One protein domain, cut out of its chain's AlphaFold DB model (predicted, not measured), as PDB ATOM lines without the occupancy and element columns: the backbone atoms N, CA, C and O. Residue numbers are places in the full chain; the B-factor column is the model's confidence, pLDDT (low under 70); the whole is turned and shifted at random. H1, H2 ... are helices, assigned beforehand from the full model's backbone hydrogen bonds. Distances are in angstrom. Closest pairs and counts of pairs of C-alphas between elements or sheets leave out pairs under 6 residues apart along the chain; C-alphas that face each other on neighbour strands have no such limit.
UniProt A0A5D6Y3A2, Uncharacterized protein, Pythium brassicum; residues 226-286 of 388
ATOM      1  N   PRO A 226     170.933 161.354 227.444       85.62
ATOM      2  CA  PRO A 226     171.426 162.141 228.567       85.62
ATOM      3  C   PRO A 226     172.616 161.469 229.255       85.62
ATOM      4  O   PRO A 226     172.593 160.258 229.493       85.62
ATOM      5  N   ILE A 227     173.636 162.241 229.622       87.62
ATOM      6  CA  ILE A 227     174.688 161.715 230.502       87.62
ATOM      7  C   ILE A 227     174.132 161.424 231.893       87.62
ATOM      8  O   ILE A 227     173.212 162.096 232.366       87.62
ATOM      9  N   GLY A 228     174.715 160.429 232.557       87.88
ATOM     10  CA  GLY A 228     174.438 160.171 233.963       87.88
ATOM     11  C   GLY A 228     174.817 161.355 234.843       87.88
ATOM     12  O   GLY A 228     175.699 162.140 234.491       87.88
ATOM     13  N   ASN A 229     174.158 161.480 235.988       87.25
ATOM     14  CA  ASN A 229     174.526 162.454 236.999       87.25
ATOM     15  C   ASN A 229     175.695 161.910 237.843       87.25
ATOM     16  O   ASN A 229     175.538 160.940 238.579       87.25
ATOM     17  N   PRO A 230     176.887 162.517 237.763       82.56
ATOM     18  CA  PRO A 230     178.050 162.038 238.501       82.56
ATOM     19  C   PRO A 230     178.109 162.587 239.935       82.56
ATOM     20  O   PRO A 230     178.993 162.206 240.704       82.56
ATOM     21  N   LEU A 231     177.198 163.495 240.310       83.06
ATOM     22  CA  LEU A 231     177.079 163.975 241.681       83.06
ATOM     23  C   LEU A 231     176.346 162.919 242.504       83.06
ATOM     24  O   LEU A 231     175.121 162.855 242.483       83.06
ATOM     25  N   THR A 232     177.094 162.129 243.276       76.25
ATOM     26  CA  THR A 232     176.528 161.043 244.091       76.25
ATOM     27  C   THR A 232     175.511 161.528 245.122       76.25
ATOM     28  O   THR A 232     174.662 160.747 245.515       76.25
ATOM     29  N   MET A 233     175.540 162.799 245.551       80.06
ATOM     30  CA  MET A 233     174.548 163.406 246.464       80.06
ATOM     31  C   MET A 233     174.137 162.493 247.640       80.06
ATOM     32  O   MET A 233     172.968 162.393 247.985       80.06
ATOM     33  N   CYS A 234     175.097 161.804 248.265       88.12
ATOM     34  CA  CYS A 234     174.870 160.835 249.343       88.12
ATOM     35  C   CYS A 234     174.178 159.510 248.963       88.12
ATOM     36  O   CYS A 234     173.996 158.662 249.835       88.12
ATOM     37  N   LEU A 235     173.863 159.287 247.690       87.06
ATOM     38  CA  LEU A 235     173.361 158.033 247.137       87.06
ATOM     39  C   LEU A 235     174.502 157.237 246.485       87.06
ATOM     40  O   LEU A 235     175.351 157.785 245.783       87.06
ATOM     41  N   ASN A 236     174.521 155.920 246.702       86.50
ATOM     42  CA  ASN A 236     175.487 155.021 246.069       86.50
ATOM     43  C   ASN A 236     174.783 154.090 245.077       86.50
ATOM     44  O   ASN A 236     174.238 153.057 245.456       86.50
ATOM     45  N   SER A 237     174.832 154.444 243.795       86.94
ATOM     46  CA  SER A 237     174.267 153.650 242.698       86.94
ATOM     47  C   SER A 237     175.286 152.718 242.031       86.94
ATOM     48  O   SER A 237     174.941 152.042 241.064       86.94
ATOM     49  N   THR A 238     176.520 152.618 242.549       87.88
ATOM     50  CA  THR A 238     177.628 151.876 241.909       87.88
ATOM     51  C   THR A 238     177.255 150.433 241.579       87.88
ATOM     52  O   THR A 238     177.558 149.946 240.496       87.88
ATOM     53  N   GLN A 239     176.574 149.735 242.494       90.81
ATOM     54  CA  GLN A 239     176.185 148.340 242.265       90.81
ATOM     55  C   GLN A 239     175.163 148.200 241.130       90.81
ATOM     56  O   GLN A 239     175.274 147.278 240.323       90.81
ATOM     57  N   LEU A 240     174.213 149.135 241.030       92.06
ATOM     58  CA  LEU A 240     173.239 149.168 239.940       92.06
ATOM     59  C   LEU A 240     173.935 149.481 238.612       92.06
ATOM     60  O   LEU A 240     173.693 148.802 237.619       92.06
ATOM     61  N   ASP A 241     174.840 150.462 238.614       90.62
ATOM     62  CA  ASP A 241     175.597 150.869 237.429       90.62
ATOM     63  C   ASP A 241     176.494 149.739 236.910       90.62
ATOM     64  O   ASP A 241     176.583 149.522 235.705       90.62
ATOM     65  N   VAL A 242     177.102 148.950 237.800       94.94
ATOM     66  CA  VAL A 242     177.843 147.744 237.406       94.94
ATOM     67  C   VAL A 242     176.898 146.696 236.819       94.94
ATOM     68  O   VAL A 242     177.143 146.220 235.713       94.94
ATOM     69  N   PHE A 243     175.822 146.349 237.529       96.50
ATOM     70  CA  PHE A 243     174.922 145.264 237.138       96.50
ATOM     71  C   PHE A 243     174.227 145.525 235.796       96.50
ATOM     72  O   PHE A 243     174.305 144.695 234.891       96.50
ATOM     73  N   PHE A 244     173.605 146.695 235.622       95.94
ATOM     74  CA  PHE A 244     172.863 147.023 234.401       95.94
ATOM     75  C   PHE A 244     173.753 147.285 233.183       95.94
ATOM     76  O   PHE A 244     173.243 147.356 232.065       95.94
ATOM     77  N   ASN A 245     175.070 147.400 233.366       95.12
ATOM     78  CA  ASN A 245     176.024 147.526 232.267       95.12
ATOM     79  C   ASN A 245     176.780 146.231 231.943       95.12
ATOM     80  O   ASN A 245     177.614 146.237 231.034       95.12
ATOM     81  N   LEU A 246     176.479 145.115 232.616       96.62
ATOM     82  CA  LEU A 246     176.978 143.809 232.190       96.62
ATOM     83  C   LEU A 246     176.412 143.458 230.796       96.62
ATOM     84  O   LEU A 246     175.212 143.641 230.567       96.62
ATOM     85  N   PRO A 247     177.234 142.971 229.843       95.69
ATOM     86  CA  PRO A 247     176.777 142.720 228.473       95.69
ATOM     87  C   PRO A 247     175.604 141.739 228.368       95.69
ATOM     88  O   PRO A 247     174.697 141.948 227.566       95.69
ATOM     89  N   ASP A 248     175.609 140.687 229.184       97.44
ATOM     90  CA  ASP A 248     174.551 139.680 229.261       97.44
ATOM     91  C   ASP A 248     173.259 140.244 229.866       97.44
ATOM     92  O   ASP A 248     172.186 140.001 229.322       97.44
ATOM     93  N   VAL A 249     173.350 141.070 230.915       97.44
ATOM     94  CA  VAL A 249     172.195 141.784 231.487       97.44
ATOM     95  C   VAL A 249     171.591 142.740 230.461       97.44
ATOM     96  O   VAL A 249     170.381 142.741 230.250       97.44
ATOM     97  N   ARG A 250     172.421 143.523 229.765       95.50
ATOM     98  CA  ARG A 250     171.958 144.427 228.702       95.50
ATOM     99  C   ARG A 250     171.269 143.670 227.568       95.50
ATOM    100  O   ARG A 250     170.210 144.098 227.117       95.50
ATOM    101  N   ALA A 251     171.843 142.548 227.136       95.25
ATOM    102  CA  ALA A 251     171.249 141.698 226.109       95.25
ATOM    103  C   ALA A 251     169.913 141.091 226.569       95.25
ATOM    104  O   ALA A 251     168.942 141.126 225.817       95.25
ATOM    105  N   ALA A 252     169.843 140.604 227.811       97.44
ATOM    106  CA  ALA A 252     168.629 140.046 228.405       97.44
ATOM    107  C   ALA A 252     167.510 141.087 228.573       97.44
ATOM    108  O   ALA A 252     166.337 140.750 228.467       97.44
ATOM    109  N   MET A 253     167.865 142.356 228.790       96.00
ATOM    110  CA  MET A 253     166.920 143.479 228.839       96.00
ATOM    111  C   MET A 253     166.561 144.027 227.450       96.00
ATOM    112  O   MET A 253     165.855 145.030 227.354       96.00
ATOM    113  N   HIS A 254     167.070 143.412 226.376       95.25
ATOM    114  CA  HIS A 254     166.927 143.883 224.996       95.25
ATOM    115  C   HIS A 254     167.372 145.346 224.816       95.25
ATOM    116  O   HIS A 254     166.802 146.103 224.025       95.25
ATOM    117  N   ALA A 255     168.396 145.762 225.570       91.88
ATOM    118  CA  ALA A 255     168.944 147.103 225.480       91.88
ATOM    119  C   ALA A 255     169.596 147.308 224.110       91.88
ATOM    120  O   ALA A 255     170.414 146.504 223.655       91.88
ATOM    121  N   LYS A 256     169.251 148.421 223.464       88.06
ATOM    122  CA  LYS A 256     169.811 148.806 222.170       88.06
ATOM    123  C   LYS A 256     171.342 148.929 222.251       88.06
ATOM    124  O   LYS A 256     171.826 149.619 223.155       88.06
ATOM    125  N   PRO A 257     172.107 148.302 221.338       84.94
ATOM    126  CA  PRO A 257     173.568 148.396 221.330       84.94
ATOM    127  C   PRO A 257     174.096 149.829 221.205       84.94
ATOM    128  O   PRO A 257     175.189 150.110 221.674       84.94
ATOM    129  N   GLU A 258     173.319 150.732 220.602       85.00
ATOM    130  CA  GLU A 258     173.677 152.137 220.391       85.00
ATOM    131  C   GLU A 258     173.494 153.022 221.639       85.00
ATOM    132  O   GLU A 258     173.808 154.211 221.601       85.00
ATOM    133  N   ILE A 259     172.937 152.477 222.727       84.62
ATOM    134  CA  ILE A 259     172.916 153.141 224.035       84.62
ATOM    135  C   ILE A 259     174.208 152.762 224.749       84.62
ATOM    136  O   ILE A 259     174.308 151.660 225.281       84.62
ATOM    137  N   ASP A 260     175.170 153.673 224.806       80.25
ATOM    138  CA  ASP A 260     176.519 153.376 225.302       80.25
ATOM    139  C   ASP A 260     176.541 152.836 226.741       80.25
ATOM    140  O   ASP A 260     177.333 151.952 227.076       80.25
ATOM    141  N   ARG A 261     175.667 153.358 227.613       87.50
ATOM    142  CA  ARG A 261     175.662 153.018 229.037       87.50
ATOM    143  C   ARG A 261     174.298 153.260 229.684       87.50
ATOM    144  O   ARG A 261     173.586 154.190 229.321       87.50
ATOM    145  N   TRP A 262     173.941 152.423 230.650       90.50
ATOM    146  CA  TRP A 262     172.877 152.701 231.610       90.50
ATOM    147  C   TRP A 262     173.417 153.570 232.750       90.50
ATOM    148  O   TRP A 262     174.547 153.367 233.184       90.50
ATOM    149  N   TYR A 263     172.604 154.492 233.258       87.69
ATOM    150  CA  TYR A 263     172.909 155.301 234.439       87.69
ATOM    151  C   TYR A 263     171.739 155.231 235.422       87.69
ATOM    152  O   TYR A 263     170.584 155.171 234.994       87.69
ATOM    153  N   GLY A 264     172.031 155.267 236.726       86.06
ATOM    154  CA  GLY A 264     171.001 155.252 237.774       86.06
ATOM    155  C   GLY A 264     170.129 156.502 237.789       86.06
ATOM    156  O   GLY A 264     168.934 156.421 238.060       86.06
ATOM    157  N   ASP A 265     170.714 157.640 237.440       86.69
ATOM    158  CA  ASP A 265     170.031 158.906 237.254       86.69
ATOM    159  C   ASP A 265     170.706 159.714 236.141       86.69
ATOM    160  O   ASP A 265     171.918 159.655 235.929       86.69
ATOM    161  N   ALA A 266     169.897 160.455 235.387       88.88
ATOM    162  CA  ALA A 266     170.366 161.326 234.319       88.88
ATOM    163  C   ALA A 266     170.603 162.740 234.850       88.88
ATOM    164  O   ALA A 266     169.793 163.274 235.611       88.88
ATOM    165  N   LEU A 267     171.669 163.385 234.385       88.75
ATOM    166  CA  LEU A 267     171.895 164.792 234.662       88.75
ATOM    167  C   LEU A 267     170.843 165.631 233.930       88.75
ATOM    168  O   LEU A 267     170.640 165.503 232.718       88.75
ATOM    169  N   THR A 268     170.173 166.510 234.674       88.31
ATOM    170  CA  THR A 268     169.110 167.357 234.131       88.31
ATOM    171  C   THR A 268     169.578 168.794 233.933       88.31
ATOM    172  O   THR A 268     170.470 169.287 234.630       88.31
ATOM    173  N   THR A 269     168.916 169.513 233.026       85.75
ATOM    174  CA  THR A 269     169.147 170.958 232.866       85.75
ATOM    175  C   THR A 269     168.845 171.705 234.171       85.75
ATOM    176  O   THR A 269     169.616 172.565 234.591       85.75
ATOM    177  N   SER A 270     167.770 171.335 234.874       81.62
ATOM    178  CA  SER A 270     167.383 171.959 236.146       81.62
ATOM    179  C   SER A 270     168.392 171.697 237.269       81.62
ATOM    180  O   SER A 270     168.723 172.618 238.016       81.62
ATOM    181  N   SER A 271     168.928 170.476 237.374       82.81
ATOM    182  CA  SER A 271     169.973 170.157 238.355       82.81
ATOM    183  C   SER A 271     171.260 170.927 238.067       82.81
ATOM    184  O   SER A 271     171.862 171.440 239.002       82.81
ATOM    185  N   LEU A 272     171.654 171.092 236.797       86.75
ATOM    186  CA  LEU A 272     172.818 171.915 236.447       86.75
ATOM    187  C   LEU A 272     172.602 173.409 236.664       86.75
ATOM    188  O   LEU A 272     173.552 174.099 237.011       86.75
ATOM    189  N   GLN A 273     171.387 173.929 236.514       81.88
ATOM    190  CA  GLN A 273     171.108 175.326 236.856       81.88
ATOM    191  C   GLN A 273     171.300 175.577 238.357       81.88
ATOM    192  O   GLN A 273     171.929 176.561 238.744       81.88
ATOM    193  N   VAL A 274     170.809 174.670 239.209       79.31
ATOM    194  CA  VAL A 274     170.947 174.788 240.670       79.31
ATOM    195  C   VAL A 274     172.387 174.536 241.114       79.31
ATOM    196  O   VAL A 274     172.983 175.377 241.788       79.31
ATOM    197  N   SER A 275     172.971 173.405 240.714       79.38
ATOM    198  CA  SER A 275     174.346 173.044 241.068       79.38
ATOM    199  C   SER A 275     175.356 173.990 240.431       79.38
ATOM    200  O   SER A 275     176.336 174.343 241.068       79.38
ATOM    201  N   GLY A 276     175.119 174.469 239.210       80.12
ATOM    202  CA  GLY A 276     175.981 175.440 238.543       80.12
ATOM    203  C   GLY A 276     175.983 176.798 239.236       80.12
ATOM    204  O   GLY A 276     177.053 177.368 239.421       80.12
ATOM    205  N   ALA A 277     174.833 177.270 239.730       75.88
ATOM    206  CA  ALA A 277     174.784 178.465 240.574       75.88
ATOM    207  C   ALA A 277     175.558 178.280 241.893       75.88
ATOM    208  O   ALA A 277     176.223 179.207 242.350       75.88
ATOM    209  N   LEU A 278     175.511 177.082 242.486       77.00
ATOM    210  CA  LEU A 278     176.248 176.758 243.713       77.00
ATOM    211  C   LEU A 278     177.764 176.609 243.481       77.00
ATOM    212  O   LEU A 278     178.560 177.014 244.324       77.00
ATOM    213  N   LEU A 279     178.156 176.019 242.352       80.06
ATOM    214  CA  LEU A 279     179.532 175.629 242.030       80.06
ATOM    215  C   LEU A 279     180.257 176.628 241.115       80.06
ATOM    216  O   LEU A 279     181.435 176.440 240.818       80.06
ATOM    217  N   GLY A 280     179.573 177.674 240.646       82.50
ATOM    218  CA  GLY A 280     180.125 178.652 239.706       82.50
ATOM    219  C   GLY A 280     180.297 178.121 238.278       82.50
ATOM    220  O   GLY A 280     181.160 178.605 237.549       82.50
ATOM    221  N   ILE A 281     179.499 177.131 237.866       84.56
ATOM    222  CA  ILE A 281     179.522 176.584 236.502       84.56
ATOM    223  C   ILE A 281     178.579 177.415 235.629       84.56
ATOM    224  O   ILE A 281     177.361 177.397 235.818       84.56
ATOM    225  N   ALA A 282     179.144 178.150 234.671       85.19
ATOM    226  CA  ALA A 282     178.374 178.963 233.735       85.19
ATOM    227  C   ALA A 282     177.557 178.087 232.762       85.19
ATOM    228  O   ALA A 282     178.053 177.036 232.354       85.19
ATOM    229  N   PRO A 283     176.359 178.525 232.323       86.19
ATOM    230  CA  PRO A 283     175.547 177.783 231.355       86.19
ATOM    231  C   PRO A 283     176.283 177.381 230.075       86.19
ATOM    232  O   PRO A 283     176.184 176.236 229.641       86.19
ATOM    233  N   SER A 284     177.117 178.277 229.545       86.38
ATOM    234  CA  SER A 284     177.927 178.029 228.348       86.38
ATOM    235  C   SER A 284     178.895 176.850 228.480       86.38
ATOM    236  O   SER A 284     179.327 176.306 227.469       86.38
ATOM    237  N   ALA A 285     179.233 176.425 229.703       84.69
ATOM    238  CA  ALA A 285     180.119 175.288 229.941       84.69
ATOM    239  C   ALA A 285     179.452 173.925 229.686       84.69
ATOM    240  O   ALA A 285     180.152 172.915 229.673       84.69
ATOM    241  N   TYR A 286     178.126 173.876 229.517       86.94
ATOM    242  CA  TYR A 286     177.381 172.632 229.295       86.94
ATOM    243  C   TYR A 286     176.344 172.718 228.165       86.94
ATOM    244  O   TYR A 286     175.568 171.784 227.982       86.94
TER     245      TYR A 286
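Overview. This is residues 226 to 286 of the 388 residues of an uncharacterized protein of Pythium brassicum (UniProt A0A5D6Y3A2). What shape is this? It has little regular structure: a flat, winding chain with short helices H1 and H2 toward one end and H3 at the other, joined by residues 253 to 268. What makes it up? The 61 printed residues include three named helices, H1, H2, H3 in order, and no named strand; the class is all helix, with 24 residues in named elements. How spread is it? It is loose, with a radius of gyration of the C-alphas of 14.3 A and spans of 41 by 26 by 13 A.

Along the chain. Where does H1 lie? After residues 226 to 237, H1 holds residues 238 to 244, 10.1 A long, from C-alpha 238 at (177.628, 151.876, 241.909). What follows? H2 holds residues 247 to 252, 8.6 A, and H3 residues 269 to 279, 14.6 A, ending at C-alpha 279 (179.532, 175.629, 242.030).

Arrangement. How do H1 and H2 stand? They are close but not clearly touching; their closest C-alphas, of Phe 244 and Arg 250, are 6.3 A apart. They run the same way at a steep tilt of 56 degrees. And H3? It is apart from both. Are the backbones helical? In H1, H2 and H3 every O i to N i+4 pair is within hydrogen-bond range.

Size, cuts and confidence. How large is it? The farthest C-alphas, of Ala 252 and Gly 280, are 41.8 A apart. Which link is long? H2 to H3, 16 residues. Any cut or low confidence? The printed part has no cut, and no printed residue is under 70 in pLDDT.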